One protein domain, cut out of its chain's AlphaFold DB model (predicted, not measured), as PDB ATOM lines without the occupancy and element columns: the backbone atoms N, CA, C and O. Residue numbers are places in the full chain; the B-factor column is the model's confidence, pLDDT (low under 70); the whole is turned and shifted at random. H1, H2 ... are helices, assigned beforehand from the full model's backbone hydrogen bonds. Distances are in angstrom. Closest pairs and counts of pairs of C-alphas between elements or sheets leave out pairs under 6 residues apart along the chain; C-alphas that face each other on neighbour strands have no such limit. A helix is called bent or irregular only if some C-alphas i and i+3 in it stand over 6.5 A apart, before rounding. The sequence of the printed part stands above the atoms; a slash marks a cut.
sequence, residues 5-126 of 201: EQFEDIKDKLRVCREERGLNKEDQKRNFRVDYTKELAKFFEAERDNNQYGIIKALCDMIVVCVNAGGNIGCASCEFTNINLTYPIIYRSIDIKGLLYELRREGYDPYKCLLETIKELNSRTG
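Overview. This is residues 5 to 126 of the 201 residues of an uncharacterized protein of Helicobacter anseris (UniProt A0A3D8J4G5). H3 runs through the middle between H2 and H4, and the side-by-side pair H1 and H5 packs crosswise on it; residues 85 to 91 stick out. The printed part has 122 residues with five named helices, H1 to H5 in order, and no named strand: all helix, compact, radius of gyration of the C-alphas 14.0 A, spans 38 by 30 by 29 A.

Arrangement. Start at H1, residues 5 to 19, which touches H5, residues 110 to 123; their closest C-alphas, Gln 6 and Tyr 111, are 6.7 A apart. The hub, H3, residues 52 to 68, forms hairpins with H2, residues 25 to 48, and H4, residues 96 to 105; look at the closest C-alphas, Ala 46 to Gly 54, 5.0 A, and Ile 63 to Ile 96, 6.0 A. Every O i to N i+4 pair is within hydrogen-bond range in H1, H3, H4 and H5, and 18 of 20 in H2.

Along the chain. Find C-alpha 5 at (10.776, 22.059, 3.056), where H1 begins; H5 ends at C-alpha 123, (6.330, 8.669, 23.018). H2 spans 32.9 A, irregular at C-alphas 30 and 33, 7.6 A apart.

Size, cuts and confidence. The printed part has no cut; the H3 to H4 link is long, and residues 74 to 94 are under pLDDT 70.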
ATOM      1  N   GLU A   5      12.100  22.162   2.430       92.88
ATOM      2  CA  GLU A   5      10.776  22.059   3.056       92.88
ATOM      3  C   GLU A   5      10.718  20.929   4.090       92.88
ATOM      4  O   GLU A   5      10.248  21.138   5.206       92.88
ATOM      5  N   GLN A   6      11.298  19.769   3.772       95.00
ATOM      6  CA  GLN A   6      11.420  18.648   4.707       95.00
ATOM      7  C   GLN A   6      12.237  19.029   5.947       95.00
ATOM      8  O   GLN A   6      11.892  18.651   7.064       95.00
ATOM      9  N   PHE A   7      13.319  19.792   5.780       92.81
ATOM     10  CA  PHE A   7      14.119  20.231   6.921       92.81
ATOM     11  C   PHE A   7      13.406  21.274   7.790       92.81
ATOM     12  O   PHE A   7      13.529  21.229   9.016       92.81
ATOM     13  N   GLU A   8      12.656  22.201   7.188       94.19
ATOM     14  CA  GLU A   8      11.799  23.126   7.941       94.19
ATOM     15  C   GLU A   8      10.732  22.368   8.744       94.19
ATOM     16  O   GLU A   8      10.574  22.641   9.934       94.19
ATOM     17  N   ASP A   9      10.096  21.347   8.161       96.69
ATOM     18  CA  ASP A   9       9.135  20.496   8.873       96.69
ATOM     19  C   ASP A   9       9.770  19.790  10.086       96.69
ATOM     20  O   ASP A   9       9.222  19.824  11.192       96.69
ATOM     21  N   ILE A  10      10.976  19.225   9.936       97.06
ATOM     22  CA  ILE A  10      11.723  18.631  11.058       97.06
ATOM     23  C   ILE A  10      11.999  19.666  12.159       97.06
ATOM     24  O   ILE A  10      11.819  19.370  13.346       97.06
ATOM     25  N   LYS A  11      12.414  20.887  11.797       94.56
ATOM     26  CA  LYS A  11      12.657  21.964  12.771       94.56
ATOM     27  C   LYS A  11      11.392  22.355  13.523       94.56
ATOM     28  O   LYS A  11      11.466  22.561  14.737       94.56
ATOM     29  N   ASP A  12      10.266  22.450  12.827       96.25
ATOM     30  CA  ASP A  12       8.980  22.805  13.419       96.25
ATOM     31  C   ASP A  12       8.493  21.728  14.388       96.25
ATOM     32  O   ASP A  12       8.139  22.051  15.524       96.25
ATOM     33  N   LYS A  13       8.571  20.443  14.018       97.50
ATOM     34  CA  LYS A  13       8.220  19.350  14.940       97.50
ATOM     35  C   LYS A  13       9.110  19.345  16.176       97.50
ATOM     36  O   LYS A  13       8.606  19.263  17.291       97.50
ATOM     37  N   LEU A  14      10.424  19.496  16.004       95.56
ATOM     38  CA  LEU A  14      11.353  19.572  17.133       95.56
ATOM     39  C   LEU A  14      11.138  20.824  17.992       95.56
ATOM     40  O   LEU A  14      11.374  20.773  19.197       95.56
ATOM     41  N   ARG A  15      10.679  21.944  17.417       94.31
ATOM     42  CA  ARG A  15      10.269  23.125  18.193       94.31
ATOM     43  C   ARG A  15       9.102  22.791  19.111       94.31
ATOM     44  O   ARG A  15       9.243  23.008  20.310       94.31
ATOM     45  N   VAL A  16       8.032  22.207  18.574       94.00
ATOM     46  CA  VAL A  16       6.864  21.787  19.370       94.00
ATOM     47  C   VAL A  16       7.293  20.831  20.487       94.00
ATOM     48  O   VAL A  16       6.984  21.067  21.651       94.00
ATOM     49  N   CYS A  17       8.130  19.834  20.169       92.12
ATOM     50  CA  CYS A  17       8.695  18.908  21.154       92.12
ATOM     51  C   CYS A  17       9.401  19.613  22.325       92.12
ATOM     52  O   CYS A  17       9.356  19.131  23.457       92.12
ATOM     53  N   ARG A  18      10.131  20.700  22.054       90.38
ATOM     54  CA  ARG A  18      10.848  21.460  23.085       90.38
ATOM     55  C   ARG A  18       9.893  22.311  23.912       90.38
ATOM     56  O   ARG A  18      10.007  22.306  25.135       90.38
ATOM     57  N   GLU A  19       8.954  22.991  23.261       89.62
ATOM     58  CA  GLU A  19       7.960  23.856  23.906       89.62
ATOM     59  C   GLU A  19       7.092  23.072  24.896       89.62
ATOM     60  O   GLU A  19       6.978  23.473  26.053       89.62
ATOM     61  N   GLU A  20       6.591  21.896  24.503       88.44
ATOM     62  CA  GLU A  20       5.814  21.004  25.381       88.44
ATOM     63  C   GLU A  20       6.595  20.532  26.618       88.44
ATOM     64  O   GLU A  20       6.005  20.180  27.637       88.44
ATOM     65  N   ARG A  21       7.930  20.527  26.544       87.75
ATOM     66  CA  ARG A  21       8.830  20.097  27.626       87.75
ATOM     67  C   ARG A  21       9.436  21.266  28.407       87.75
ATOM     68  O   ARG A  21      10.280  21.029  29.269       87.75
ATOM     69  N   GLY A  22       9.061  22.510  28.091       86.12
ATOM     70  CA  GLY A  22       9.652  23.714  28.688       86.12
ATOM     71  C   GLY A  22      11.141  23.900  28.367       86.12
ATOM     72  O   GLY A  22      11.844  24.611  29.079       86.12
ATOM     73  N   LEU A  23      11.647  23.252  27.314       87.38
ATOM     74  CA  LEU A  23      13.058  23.290  26.932       87.38
ATOM     75  C   LEU A  23      13.351  24.535  26.091       87.38
ATOM     76  O   LEU A  23      12.813  24.694  24.994       87.38
ATOM     77  N   ASN A  24      14.268  25.390  26.547       85.31
ATOM     78  CA  ASN A  24      14.711  26.545  25.763       85.31
ATOM     79  C   ASN A  24      15.965  26.232  24.922       85.31
ATOM     80  O   ASN A  24      16.722  25.298  25.187       85.31
ATOM     81  N   LYS A  25      16.186  27.037  23.878       83.69
ATOM     82  CA  LYS A  25      17.277  26.843  22.911       83.69
ATOM     83  C   LYS A  25      18.672  27.070  23.512       83.69
ATOM     84  O   LYS A  25      19.628  26.452  23.052       83.69
ATOM     85  N   GLU A  26      18.802  27.932  24.515       83.12
ATOM     86  CA  GLU A  26      20.098  28.237  25.133       83.12
ATOM     87  C   GLU A  26      20.602  27.075  25.993       83.12
ATOM     88  O   GLU A  26      21.778  26.723  25.916       83.12
ATOM     89  N   ASP A  27      19.713  26.383  26.706       81.94
ATOM     90  CA  ASP A  27      20.063  25.155  27.425       81.94
ATOM     91  C   ASP A  27      20.464  24.030  26.463       81.94
ATOM     92  O   ASP A  27      21.433  23.312  26.720       81.94
ATOM     93  N   GLN A  28      19.784  23.909  25.316       84.12
ATOM     94  CA  GLN A  28      20.162  22.944  24.271       84.12
ATOM     95  C   GLN A  28      21.563  23.232  23.716       84.12
ATOM     96  O   GLN A  28      22.355  22.312  23.524       84.12
ATOM     97  N   LYS A  29      21.909  24.508  23.504       83.81
ATOM     98  CA  LYS A  29      23.267  24.909  23.103       83.81
ATOM     99  C   LYS A  29      24.297  24.630  24.194       83.81
ATOM    100  O   LYS A  29      25.370  24.116  23.888       83.81
ATOM    101  N   ARG A  30      23.982  24.942  25.458       81.31
ATOM    102  CA  ARG A  30      24.875  24.709  26.607       81.31
ATOM    103  C   ARG A  30      25.220  23.226  26.751       81.31
ATOM    104  O   ARG A  30      26.383  22.890  26.959       81.31
ATOM    105  N   ASN A  31      24.229  22.351  26.585       82.38
ATOM    106  CA  ASN A  31      24.386  20.903  26.747       82.38
ATOM    107  C   ASN A  31      24.806  20.173  25.460       82.38
ATOM    108  O   ASN A  31      25.168  18.997  25.523       82.38
ATOM    109  N   PHE A  32      24.843  20.868  24.314       83.81
ATOM    110  CA  PHE A  32      25.117  20.300  22.990       83.81
ATOM    111  C   PHE A  32      26.305  19.338  22.975       83.81
ATOM    112  O   PHE A  32      26.190  18.227  22.472       83.81
ATOM    113  N   ARG A  33      27.448  19.731  23.551       80.94
ATOM    114  CA  ARG A  33      28.663  18.900  23.525       80.94
ATOM    115  C   ARG A  33      28.468  17.576  24.251       80.94
ATOM    116  O   ARG A  33      28.928  16.544  23.773       80.94
ATOM    117  N   VAL A  34      27.801  17.613  25.399       84.06
ATOM    118  CA  VAL A  34      27.567  16.436  26.235       84.06
ATOM    119  C   VAL A  34      26.579  15.504  25.546       84.06
ATOM    120  O   VAL A  34      26.819  14.303  25.478       84.06
ATOM    121  N   ASP A  35      25.497  16.040  24.991       87.44
ATOM    122  CA  ASP A  35      24.487  15.208  24.339       87.44
ATOM    123  C   ASP A  35      24.974  14.672  22.990       87.44
ATOM    124  O   ASP A  35      24.829  13.484  22.721       87.44
ATOM    125  N   TYR A  36      25.674  15.480  22.191       87.44
ATOM    126  CA  TYR A  36      26.246  15.030  20.920       87.44
ATOM    127  C   TYR A  36      27.291  13.926  21.119       87.44
ATOM    128  O   TYR A  36      27.274  12.925  20.409       87.44
ATOM    129  N   THR A  37      28.193  14.071  22.097       85.88
ATOM    130  CA  THR A  37      29.234  13.058  22.356       85.88
ATOM    131  C   THR A  37      28.658  11.733  22.856       85.88
ATOM    132  O   THR A  37      29.189  10.686  22.493       85.88
ATOM    133  N   LYS A  38      27.545  11.746  23.605       90.75
ATOM    134  CA  LYS A  38      26.807  10.517  23.957       90.75
ATOM    135  C   LYS A  38      26.264   9.807  22.721       90.75
ATOM    136  O   LYS A  38      26.400   8.591  22.616       90.75
ATOM    137  N   GLU A  39      25.643  10.540  21.797       93.69
ATOM    138  CA  GLU A  39      25.095   9.935  20.576       93.69
ATOM    139  C   GLU A  39      26.205   9.461  19.626       93.69
ATOM    140  O   GLU A  39      26.090   8.389  19.037       93.69
ATOM    141  N   LEU A  40      27.331  10.178  19.564       89.81
ATOM    142  CA  LEU A  40      28.517   9.740  18.828       89.81
ATOM    143  C   LEU A  40      29.134   8.458  19.417       89.81
ATOM    144  O   LEU A  40      29.538   7.572  18.670       89.81
ATOM    145  N   ALA A  41      29.192   8.326  20.744       92.00
ATOM    146  CA  ALA A  41      29.670   7.100  21.382       92.00
ATOM    147  C   ALA A  41      28.780   5.896  21.027       92.00
ATOM    148  O   ALA A  41      29.298   4.855  20.629       92.00
ATOM    149  N   LYS A  42      27.449   6.062  21.070       95.50
ATOM    150  CA  LYS A  42      26.494   5.021  20.641       95.50
ATOM    151  C   LYS A  42      26.653   4.649  19.170       95.50
ATOM    152  O   LYS A  42      26.473   3.487  18.820       95.50
ATOM    153  N   PHE A  43      26.973   5.620  18.313       93.62
ATOM    154  CA  PHE A  43      27.283   5.356  16.910       93.62
ATOM    155  C   PHE A  43      28.499   4.428  16.788       93.62
ATOM    156  O   PHE A  43      28.386   3.382  16.159       93.62
ATOM    157  N   PHE A  44      29.613   4.742  17.461       90.50
ATOM    158  CA  PHE A  44      30.810   3.892  17.432       90.50
ATOM    159  C   PHE A  44      30.583   2.502  18.038       90.50
ATOM    160  O   PHE A  44      31.109   1.516  17.527       90.50
ATOM    161  N   GLU A  45      29.797   2.399  19.110       96.00
ATOM    162  CA  GLU A  45      29.387   1.105  19.672       96.00
ATOM    163  C   GLU A  45      28.582   0.290  18.653       96.00
ATOM    164  O   GLU A  45      28.875  -0.882  18.430       96.00
ATOM    165  N   ALA A  46      27.611   0.917  17.985       94.75
ATOM    166  CA  ALA A  46      26.791   0.252  16.983       94.75
ATOM    167  C   ALA A  46      27.585  -0.146  15.728       94.75
ATOM    168  O   ALA A  46      27.347  -1.228  15.196       94.75
ATOM    169  N   GLU A  47      28.534   0.679  15.276       90.88
ATOM    170  CA  GLU A  47      29.463   0.328  14.195       90.88
ATOM    171  C   GLU A  47      30.334  -0.870  14.575       90.88
ATOM    172  O   GLU A  47      30.410  -1.838  13.816       90.88
ATOM    173  N   ARG A  48      30.949  -0.840  15.767       95.00
ATOM    174  CA  ARG A  48      31.766  -1.948  16.288       95.00
ATOM    175  C   ARG A  48      30.978  -3.256  16.320       95.00
ATOM    176  O   ARG A  48      31.518  -4.302  15.966       95.00
ATOM    177  N   ASP A  49      29.715  -3.187  16.727       97.25
ATOM    178  CA  ASP A  49      28.848  -4.353  16.902       97.25
ATOM    179  C   ASP A  49      28.075  -4.720  15.613       97.25
ATOM    180  O   ASP A  49      27.229  -5.615  15.634       97.25
ATOM    181  N   ASN A  50      28.348  -4.043  14.486       94.50
ATOM    182  CA  ASN A  50      27.650  -4.196  13.202       94.50
ATOM    183  C   ASN A  50      26.109  -4.122  13.328       94.50
ATOM    184  O   ASN A  50      25.352  -4.840  12.669       94.50
ATOM    185  N   ASN A  51      25.629  -3.257  14.220       97.00
ATOM    186  CA  ASN A  51      24.220  -3.079  14.533       97.00
ATOM    187  C   ASN A  51      23.620  -1.953  13.683       97.00
ATOM    188  O   ASN A  51      23.586  -0.793  14.100       97.00
ATOM    189  N   GLN A  52      23.073  -2.306  12.516       96.19
ATOM    190  CA  GLN A  52      22.479  -1.341  11.581       96.19
ATOM    191  C   GLN A  52      21.402  -0.457  12.231       96.19
ATOM    192  O   GLN A  52      21.396   0.754  12.029       96.19
ATOM    193  N   TYR A  53      20.514  -1.022  13.057       97.06
ATOM    194  CA  TYR A  53      19.497  -0.228  13.758       97.06
ATOM    195  C   TYR A  53      20.143   0.822  14.673       97.06
ATOM    196  O   TYR A  53      19.722   1.979  14.688       97.06
ATOM    197  N   GLY A  54      21.173   0.423  15.427       97.00
ATOM    198  CA  GLY A  54      21.920   1.310  16.318       97.00
ATOM    199  C   GLY A  54      22.622   2.442  15.568       97.00
ATOM    200  O   GLY A  54      22.541   3.588  16.003       97.00
ATOM    201  N   ILE A  55      23.223   2.137  14.413       95.88
ATOM    202  CA  ILE A  55      23.877   3.117  13.533       95.88
ATOM    203  C   ILE A  55      22.866   4.176  13.078       95.88
ATOM    204  O   ILE A  55      23.072   5.369  13.309       95.88
ATOM    205  N   ILE A  56      21.737   3.754  12.494       97.69
ATOM    206  CA  ILE A  56      20.697   4.671  11.997       97.69
ATOM    207  C   ILE A  56      20.119   5.518  13.129       97.69
ATOM    208  O   ILE A  56      19.971   6.734  12.981       97.69
ATOM    209  N   LYS A  57      19.842   4.897  14.280       98.00
ATOM    210  CA  LYS A  57      19.330   5.596  15.457       98.00
ATOM    211  C   LYS A  57      20.300   6.678  15.934       98.00
ATOM    212  O   LYS A  57      19.882   7.816  16.127       98.00
ATOM    213  N   ALA A  58      21.577   6.338  16.097       96.62
ATOM    214  CA  ALA A  58      22.586   7.271  16.585       96.62
ATOM    215  C   ALA A  58      22.812   8.436  15.607       96.62
ATOM    216  O   ALA A  58      22.909   9.585  16.036       96.62
ATOM    217  N   LEU A  59      22.814   8.173  14.294       95.19
ATOM    218  CA  LEU A  59      22.863   9.221  13.266       95.19
ATOM    219  C   LEU A  59      21.682  10.195  13.384       95.19
ATOM    220  O   LEU A  59      21.881  11.412  13.355       95.19
ATOM    221  N   CYS A  60      20.462   9.682  13.554       97.62
ATOM    222  CA  CYS A  60      19.279  10.526  13.704       97.62
ATOM    223  C   CYS A  60      19.291  11.319  15.014       97.62
ATOM    224  O   CYS A  60      19.016  12.519  14.996       97.62
ATOM    225  N   ASP A  61      19.665  10.692  16.132       96.88
ATOM    226  CA  ASP A  61      19.775  11.364  17.430       96.88
ATOM    227  C   ASP A  61      20.833  12.489  17.386       96.88
ATOM    228  O   ASP A  61      20.574  13.596  17.864       96.88
ATOM    229  N   MET A  62      21.977  12.273  16.722       93.12
ATOM    230  CA  MET A  62      22.980  13.324  16.485       93.12
ATOM    231  C   MET A  62      22.410  14.505  15.685       93.12
ATOM    232  O   MET A  62      22.659  15.662  16.038       93.12
ATOM    233  N   ILE A  63      21.618  14.247  14.635       92.94
ATOM    234  CA  ILE A  63      20.949  15.307  13.861       92.94
ATOM    235  C   ILE A  63      19.952  16.068  14.741       92.94
ATOM    236  O   ILE A  63      19.958  17.300  14.730       92.94
ATOM    237  N   VAL A  64      19.131  15.372  15.534       94.94
ATOM    238  CA  VAL A  64      18.168  15.991  16.462       94.94
ATOM    239  C   VAL A  64      18.879  16.914  17.453       94.94
ATOM    240  O   VAL A  64      18.448  18.056  17.635       94.94
ATOM    241  N   VAL A  65      19.994  16.469  18.043       91.50
ATOM    242  CA  VAL A  65      20.818  17.287  18.949       91.50
ATOM    243  C   VAL A  65      21.343  18.537  18.236       91.50
ATOM    244  O   VAL A  65      21.213  19.646  18.762       91.50
ATOM    245  N   CYS A  66      21.868  18.398  17.013       88.88
ATOM    246  CA  CYS A  66      22.343  19.536  16.217       88.88
ATOM    247  C   CYS A  66      21.225  20.542  15.927       88.88
ATOM    248  O   CYS A  66      21.404  21.744  16.130       88.88
ATOM    249  N   VAL A  67      20.059  20.071  15.482       91.00
ATOM    250  CA  VAL A  67      18.915  20.932  15.151       91.00
ATOM    251  C   VAL A  67      18.378  21.645  16.395       91.00
ATOM    252  O   VAL A  67      18.126  22.851  16.348       91.00
ATOM    253  N   ASN A  68      18.266  20.948  17.530       90.69
ATOM    254  CA  ASN A  68      17.818  21.537  18.796       90.69
ATOM    255  C   ASN A  68      18.767  22.627  19.315       90.69
ATOM    256  O   ASN A  68      18.298  23.638  19.837       90.69
ATOM    257  N   ALA A  69      20.079  22.474  19.107       87.12
ATOM    258  CA  ALA A  69      21.072  23.507  19.407       87.12
ATOM    259  C   ALA A  69      21.060  24.683  18.402       87.12
ATOM    260  O   ALA A  69      21.714  25.703  18.611       87.12
ATOM    261  N   GLY A  70      20.275  24.594  17.325       85.25
ATOM    262  CA  GLY A  70      20.138  25.641  16.314       85.25
ATOM    263  C   GLY A  70      20.975  25.443  15.054       85.25
ATOM    264  O   GLY A  70      21.141  26.406  14.310       85.25
ATOM    265  N   GLY A  71      21.485  24.235  14.815       81.69
ATOM    266  CA  GLY A  71      22.145  23.864  13.567       81.69
ATOM    267  C   GLY A  71      21.212  23.957  12.353       81.69
ATOM    268  O   GLY A  71      19.994  23.802  12.461       81.69
ATOM    269  N   ASN A  72      21.799  24.217  11.186       80.62
ATOM    270  CA  ASN A  72      21.095  24.355   9.912       80.62
ATOM    271  C   ASN A  72      21.861  23.617   8.800       80.62
ATOM    272  O   ASN A  72      23.073  23.416   8.912       80.62
ATOM    273  N   ILE A  73      21.174  23.223   7.726       75.19
ATOM    274  CA  ILE A  73      21.810  22.574   6.572       75.19
ATOM    275  C   ILE A  73      22.757  23.569   5.890       75.19
ATOM    276  O   ILE A  73      22.369  24.694   5.585       75.19
ATOM    277  N   GLY A  74      23.995  23.143   5.615       62.28
ATOM    278  CA  GLY A  74      24.991  23.962   4.911       62.28
ATOM    279  C   GLY A  74      25.838  24.856   5.818       62.28
ATOM    280  O   GLY A  74      26.668  25.616   5.323       62.28
ATOM    281  N   CYS A  75      25.671  24.750   7.135       57.41
ATOM    282  CA  CYS A  75      26.605  25.330   8.086       57.41
ATOM    283  C   CYS A  75      27.840  24.414   8.165       57.41
ATOM    284  O   CYS A  75      27.780  23.357   8.783       57.41
ATOM    285  N   ALA A  76      28.950  24.806   7.522       48.69
ATOM    286  CA  ALA A  76      30.197  24.022   7.474       48.69
ATOM    287  C   ALA A  76      30.829  23.768   8.859       48.69
ATOM    288  O   ALA A  76      31.764  22.982   8.990       48.69
ATOM    289  N   SER A  77      30.300  24.423   9.887       52.69
ATOM    290  CA  SER A  77      30.624  24.257  11.293       52.69
ATOM    291  C   SER A  77      29.473  24.873  12.076       52.69
ATOM    292  O   SER A  77      29.323  26.095  12.044       52.69
ATOM    293  N   CYS A  78      28.651  24.089  12.777       47.34
ATOM    294  CA  CYS A  78      27.789  24.712  13.781       47.34
ATOM    295  C   CYS A  78      28.725  25.487  14.723       47.34
ATOM    296  O   CYS A  78      29.672  24.901  15.229       47.34
ATOM    297  N   GLU A  79      28.518  26.777  14.985       45.31
ATOM    298  CA  GLU A  79      29.433  27.575  15.834       45.31
ATOM    299  C   GLU A  79      29.632  26.972  17.251       45.31
ATOM    300  O   GLU A  79      30.585  27.279  17.964       45.31
ATOM    301  N   PHE A  80      28.767  26.024  17.626       49.12
ATOM    302  CA  PHE A  80      28.792  25.214  18.844       49.12
ATOM    303  C   PHE A  80      29.766  24.011  18.804       49.12
ATOM    304  O   PHE A  80      30.042  23.410  19.847       49.12
ATOM    305  N   THR A  81      30.315  23.653  17.634       44.56
ATOM    306  CA  THR A  81      31.100  22.425  17.384       44.56
ATOM    307  C   THR A  81      32.603  22.593  17.499       44.56
ATOM    308  O   THR A  81      33.330  21.659  17.171       44.56
ATOM    309  N   ASN A  82      33.105  23.709  18.034       42.84
ATOM    310  CA  ASN A  82      34.478  23.748  18.549       42.84
ATOM    311  C   ASN A  82      34.577  22.913  19.839       42.84
ATOM    312  O   ASN A  82      35.000  23.400  20.888       42.84
ATOM    313  N   ILE A  83      34.137  21.652  19.789       44.97
ATOM    314  CA  ILE A  83      34.450  20.650  20.792       44.97
ATOM    315  C   ILE A  83      35.942  20.404  20.620       44.97
ATOM    316  O   ILE A  83      36.368  19.593  19.806       44.97
ATOM    317  N   ASN A  84      36.745  21.172  21.351       40.00
ATOM    318  CA  ASN A  84      38.173  20.947  21.467       40.00
ATOM    319  C   ASN A  84      38.368  19.705  22.352       40.00
ATOM    320  O   ASN A  84      38.809  19.792  23.495       40.00
ATOM    321  N   LEU A  85      37.926  18.546  21.850       42.31
ATOM    322  CA  LEU A  85      38.477  17.260  22.243       42.31
ATOM    323  C   LEU A  85      39.905  17.350  21.732       42.31
ATOM    324  O   LEU A  85      40.096  17.266  20.523       42.31
ATOM    325  N   THR A  86      40.846  17.694  22.612       37.59
ATOM    326  CA  THR A  86      42.300  17.712  22.375       37.59
ATOM    327  C   THR A  86      42.689  17.120  21.012       37.59
ATOM    328  O   THR A  86      42.645  15.904  20.833       37.59
ATOM    329  N   TYR A  87      42.978  18.000  20.045       37.25
ATOM    330  CA  TYR A  87      43.477  17.709  18.688       37.25
ATOM    331  C   TYR A  87      44.425  16.483  18.698       37.25
ATOM    332  O   TYR A  87      45.377  16.548  19.482       37.25
ATOM    333  N   PRO A  88      44.257  15.401  17.884       41.53
ATOM    334  CA  PRO A  88      43.821  15.389  16.477       41.53
ATOM    335  C   PRO A  88      43.074  14.092  16.018       41.53
ATOM    336  O   PRO A  88      43.680  13.247  15.359       41.53
ATOM    337  N   ILE A  89      41.780  13.885  16.320       46.81
ATOM    338  CA  ILE A  89      41.064  12.661  15.849       46.81
ATOM    339  C   ILE A  89      39.781  12.929  15.037       46.81
ATOM    340  O   ILE A  89      39.392  12.079  14.243       46.81
ATOM    341  N   ILE A  90      39.157  14.111  15.101       41.72
ATOM    342  CA  ILE A  90      37.932  14.373  14.316       41.72
ATOM    343  C   ILE A  90      38.062  15.688  13.545       41.72
ATOM    344  O   ILE A  90      37.584  16.732  13.967       41.72
ATOM    345  N   TYR A  91      38.724  15.632  12.386       35.28
ATOM    346  CA  TYR A  91      38.775  16.733  11.409       35.28
ATOM    347  C   TYR A  91      37.588  16.701  10.427       35.28
ATOM    348  O   TYR A  91      37.656  17.258   9.334       35.28
ATOM    349  N   ARG A  92      36.489  16.025  10.777       45.97
ATOM    350  CA  ARG A  92      35.206  16.259  10.112       45.97
ATOM    351  C   ARG A  92      34.440  17.236  10.979       45.97
ATOM    352  O   ARG A  92      34.081  16.907  12.106       45.97
ATOM    353  N   SER A  93      34.208  18.434  10.460       51.34
ATOM    354  CA  SER A  93      33.189  19.297  11.029       51.34
ATOM    355  C   SER A  93      31.891  18.500  11.178       51.34
ATOM    356  O   SER A  93      31.505  17.731  10.294       51.34
ATOM    357  N   ILE A  94      31.247  18.636  12.336       62.12
ATOM    358  CA  ILE A  94      29.904  18.106  12.551       62.12
ATOM    359  C   ILE A  94      28.987  18.928  11.644       62.12
ATOM    360  O   ILE A  94      28.652  20.070  11.954       62.12
ATOM    361  N   ASP A  95      28.654  18.358  10.491       75.50
ATOM    362  CA  ASP A  95      27.747  18.934   9.507       75.50
ATOM    363  C   ASP A  95      26.523  18.023   9.395       75.50
ATOM    364  O   ASP A  95      26.636  16.837   9.065       75.50
ATOM    365  N   ILE A  96      25.338  18.589   9.643       83.94
ATOM    366  CA  ILE A  96      24.046  17.911   9.465       83.94
ATOM    367  C   ILE A  96      23.966  17.303   8.059       83.94
ATOM    368  O   ILE A  96      23.482  16.186   7.897       83.94
ATOM    369  N   LYS A  97      24.490  17.989   7.037       85.50
ATOM    370  CA  LYS A  97      24.519  17.480   5.661       85.50
ATOM    371  C   LYS A  97      25.352  16.203   5.537       85.50
ATOM    372  O   LYS A  97      24.960  15.310   4.789       85.50
ATOM    373  N   GLY A  98      26.454  16.108   6.280       84.19
ATOM    374  CA  GLY A  98      27.267  14.898   6.382       84.19
ATOM    375  C   GLY A  98      26.470  13.744   6.985       84.19
ATOM    376  O   GLY A  98      26.347  12.703   6.354       84.19
ATOM    377  N   LEU A  99      25.831  13.951   8.138       88.75
ATOM    378  CA  LEU A  99      25.015  12.918   8.798       88.75
ATOM    379  C   LEU A  99      23.844  12.437   7.920       88.75
ATOM    380  O   LEU A  99      23.570  11.242   7.827       88.75
ATOM    381  N   LEU A 100      23.184  13.357   7.211       90.94
ATOM    382  CA  LEU A 100      22.123  13.029   6.252       90.94
ATOM    383  C   LEU A 100      22.641  12.219   5.054       90.94
ATOM    384  O   LEU A 100      21.905  11.404   4.494       90.94
ATOM    385  N   TYR A 101      23.883  12.463   4.629       87.44
ATOM    386  CA  TYR A 101      24.535  11.677   3.585       87.44
ATOM    387  C   TYR A 101      24.858  10.262   4.073       87.44
ATOM    388  O   TYR A 101      24.593   9.308   3.347       87.44
ATOM    389  N   GLU A 102      25.353  10.121   5.303       89.38
ATOM    390  CA  GLU A 102      25.630   8.823   5.928       89.38
ATOM    391  C   GLU A 102      24.353   7.962   6.008       89.38
ATOM    392  O   GLU A 102      24.356   6.839   5.514       89.38
ATOM    393  N   LEU A 103      23.217   8.514   6.467       92.81
ATOM    394  CA  LEU A 103      21.919   7.807   6.464       92.81
ATOM    395  C   LEU A 103      21.530   7.277   5.076       92.81
ATOM    396  O   LEU A 103      21.058   6.149   4.933       92.81
ATOM    397  N   ARG A 104      21.749   8.085   4.035       92.38
ATOM    398  CA  ARG A 104      21.474   7.674   2.655       92.38
ATOM    399  C   ARG A 104      22.445   6.603   2.170       92.38
ATOM    400  O   ARG A 104      22.021   5.719   1.431       92.38
ATOM    401  N   ARG A 105      23.720   6.681   2.557       90.44
ATOM    402  CA  ARG A 105      24.734   5.676   2.209       90.44
ATOM    403  C   ARG A 105      24.398   4.313   2.813       90.44
ATOM    404  O   ARG A 105      24.595   3.308   2.146       90.44
ATOM    405  N   GLU A 106      23.812   4.302   4.007       91.69
ATOM    406  CA  GLU A 106      23.272   3.094   4.645       91.69
ATOM    407  C   GLU A 106      21.974   2.574   3.988       91.69
ATOM    408  O   GLU A 106      21.436   1.549   4.406       91.69
ATOM    409  N   GLY A 107      21.450   3.257   2.962       94.75
ATOM    410  CA  GLY A 107      20.259   2.842   2.218       94.75
ATOM    411  C   GLY A 107      18.933   3.312   2.819       94.75
ATOM    412  O   GLY A 107      17.902   2.695   2.561       94.75
ATOM    413  N   TYR A 108      18.930   4.386   3.614       96.06
ATOM    414  CA  TYR A 108      17.729   4.895   4.284       96.06
ATOM    415  C   TYR A 108      17.319   6.286   3.790       96.06
ATOM    416  O   TYR A 108      18.149   7.115   3.407       96.06
ATOM    417  N   ASP A 109      16.014   6.556   3.818       96.88
ATOM    418  CA  ASP A 109      15.444   7.884   3.609       96.88
ATOM    419  C   ASP A 109      15.657   8.733   4.875       96.88
ATOM    420  O   ASP A 109      15.029   8.465   5.905       96.88
ATOM    421  N   PRO A 110      16.507   9.780   4.830       95.81
ATOM    422  CA  PRO A 110      16.822  10.532   6.037       95.81
ATOM    423  C   PRO A 110      15.622  11.298   6.607       95.81
ATOM    424  O   PRO A 110      15.551  11.489   7.817       95.81
ATOM    425  N   TYR A 111      14.678  11.737   5.767       97.00
ATOM    426  CA  TYR A 111      13.496  12.454   6.242       97.00
ATOM    427  C   TYR A 111      12.563  11.503   6.994       97.00
ATOM    428  O   TYR A 111      12.172  11.805   8.121       97.00
ATOM    429  N   LYS A 112      12.285  10.318   6.431       97.81
ATOM    430  CA  LYS A 112      11.473   9.296   7.115       97.81
ATOM    431  C   LYS A 112      12.111   8.859   8.432       97.81
ATOM    432  O   LYS A 112      11.419   8.828   9.445       97.81
ATOM    433  N   CYS A 113      13.426   8.621   8.451       98.25
ATOM    434  CA  CYS A 113      14.126   8.262   9.685       98.25
ATOM    435  C   CYS A 113      13.968   9.338  10.768       98.25
ATOM    436  O   CYS A 113      13.615   9.012  11.897       98.25
ATOM    437  N   LEU A 114      14.154  10.620  10.435       98.00
ATOM    438  CA  LEU A 114      13.996  11.703  11.411       98.00
ATOM    439  C   LEU A 114      12.556  11.820  11.932       98.00
ATOM    440  O   LEU A 114      12.362  12.105  13.114       98.00
ATOM    441  N   LEU A 115      11.546  11.562  11.095       98.31
ATOM    442  CA  LEU A 115      10.154  11.492  11.548       98.31
ATOM    443  C   LEU A 115       9.943  10.356  12.557       98.31
ATOM    444  O   LEU A 115       9.294  10.575  13.580       98.31
ATOM    445  N   GLU A 116      10.513   9.178  12.313       98.44
ATOM    446  CA  GLU A 116      10.459   8.045  13.247       98.44
ATOM    447  C   GLU A 116      11.174   8.342  14.570       98.44
ATOM    448  O   GLU A 116      10.635   8.065  15.645       98.44
ATOM    449  N   THR A 117      12.331   9.002  14.525       98.19
ATOM    450  CA  THR A 117      13.044   9.457  15.730       98.19
ATOM    451  C   THR A 117      12.214  10.452  16.541       98.19
ATOM    452  O   THR A 117      12.170  10.372  17.768       98.19
ATOM    453  N   ILE A 118      11.517  11.380  15.879       97.62
ATOM    454  CA  ILE A 118      10.638  12.350  16.550       97.62
ATOM    455  C   ILE A 118       9.421  11.651  17.168       97.62
ATOM    456  O   ILE A 118       9.045  11.980  18.296       97.62
ATOM    457  N   LYS A 119       8.825  10.664  16.485       96.25
ATOM    458  CA  LYS A 119       7.752   9.832  17.057       96.25
ATOM    459  C   LYS A 119       8.233   9.095  18.308       96.25
ATOM    460  O   LYS A 119       7.558   9.136  19.337       96.25
ATOM    461  N   GLU A 120       9.413   8.476  18.252       96.19
ATOM    462  CA  GLU A 120      10.037   7.811  19.402       96.19
ATOM    463  C   GLU A 120      10.262   8.806  20.547       96.19
ATOM    464  O   GLU A 120       9.858   8.539  21.681       96.19
ATOM    465  N   LEU A 121      10.826   9.983  20.260       93.81
ATOM    466  CA  LEU A 121      11.036  11.046  21.243       93.81
ATOM    467  C   LEU A 121       9.721  11.453  21.925       93.81
ATOM    468  O   LEU A 121       9.675  11.543  23.152       93.81
ATOM    469  N   ASN A 122       8.654  11.654  21.153       92.88
ATOM    470  CA  ASN A 122       7.344  12.087  21.655       92.88
ATOM    471  C   ASN A 122       6.551  11.005  22.377       92.88
ATOM    472  O   ASN A 122       5.675  11.322  23.176       92.88
ATOM    473  N   SER A 123       6.901   9.734  22.193       92.06
ATOM    474  CA  SER A 123       6.330   8.669  23.018       92.06
ATOM    475  C   SER A 123       6.778   8.746  24.484       92.06
ATOM    476  O   SER A 123       6.075   8.260  25.376       92.06
ATOM    477  N   ARG A 124       7.918   9.393  24.765       90.69
ATOM    478  CA  ARG A 124       8.499   9.501  26.109       90.69
ATOM    479  C   ARG A 124       7.884  10.670  26.878       90.69
ATOM    480  O   ARG A 124       7.793  11.780  26.357       90.69
ATOM    481  N   THR A 125       7.510  10.427  28.131       87.69
ATOM    482  CA  THR A 125       7.126  11.460  29.109       87.69
ATOM    483  C   THR A 125       8.263  11.740  30.080       87.69
ATOM    484  O   THR A 125       9.278  11.040  30.076       87.69
ATOM    485  N   GLY A 126       8.115  12.803  30.859       88.69
ATOM    486  CA  GLY A 126       9.107  13.267  31.811       88.69
ATOM    487  C   GLY A 126       8.779  14.665  32.305       88.69
ATOM    488  O   GLY A 126       7.786  15.273  31.897       88.69
TER     489      GLY A 126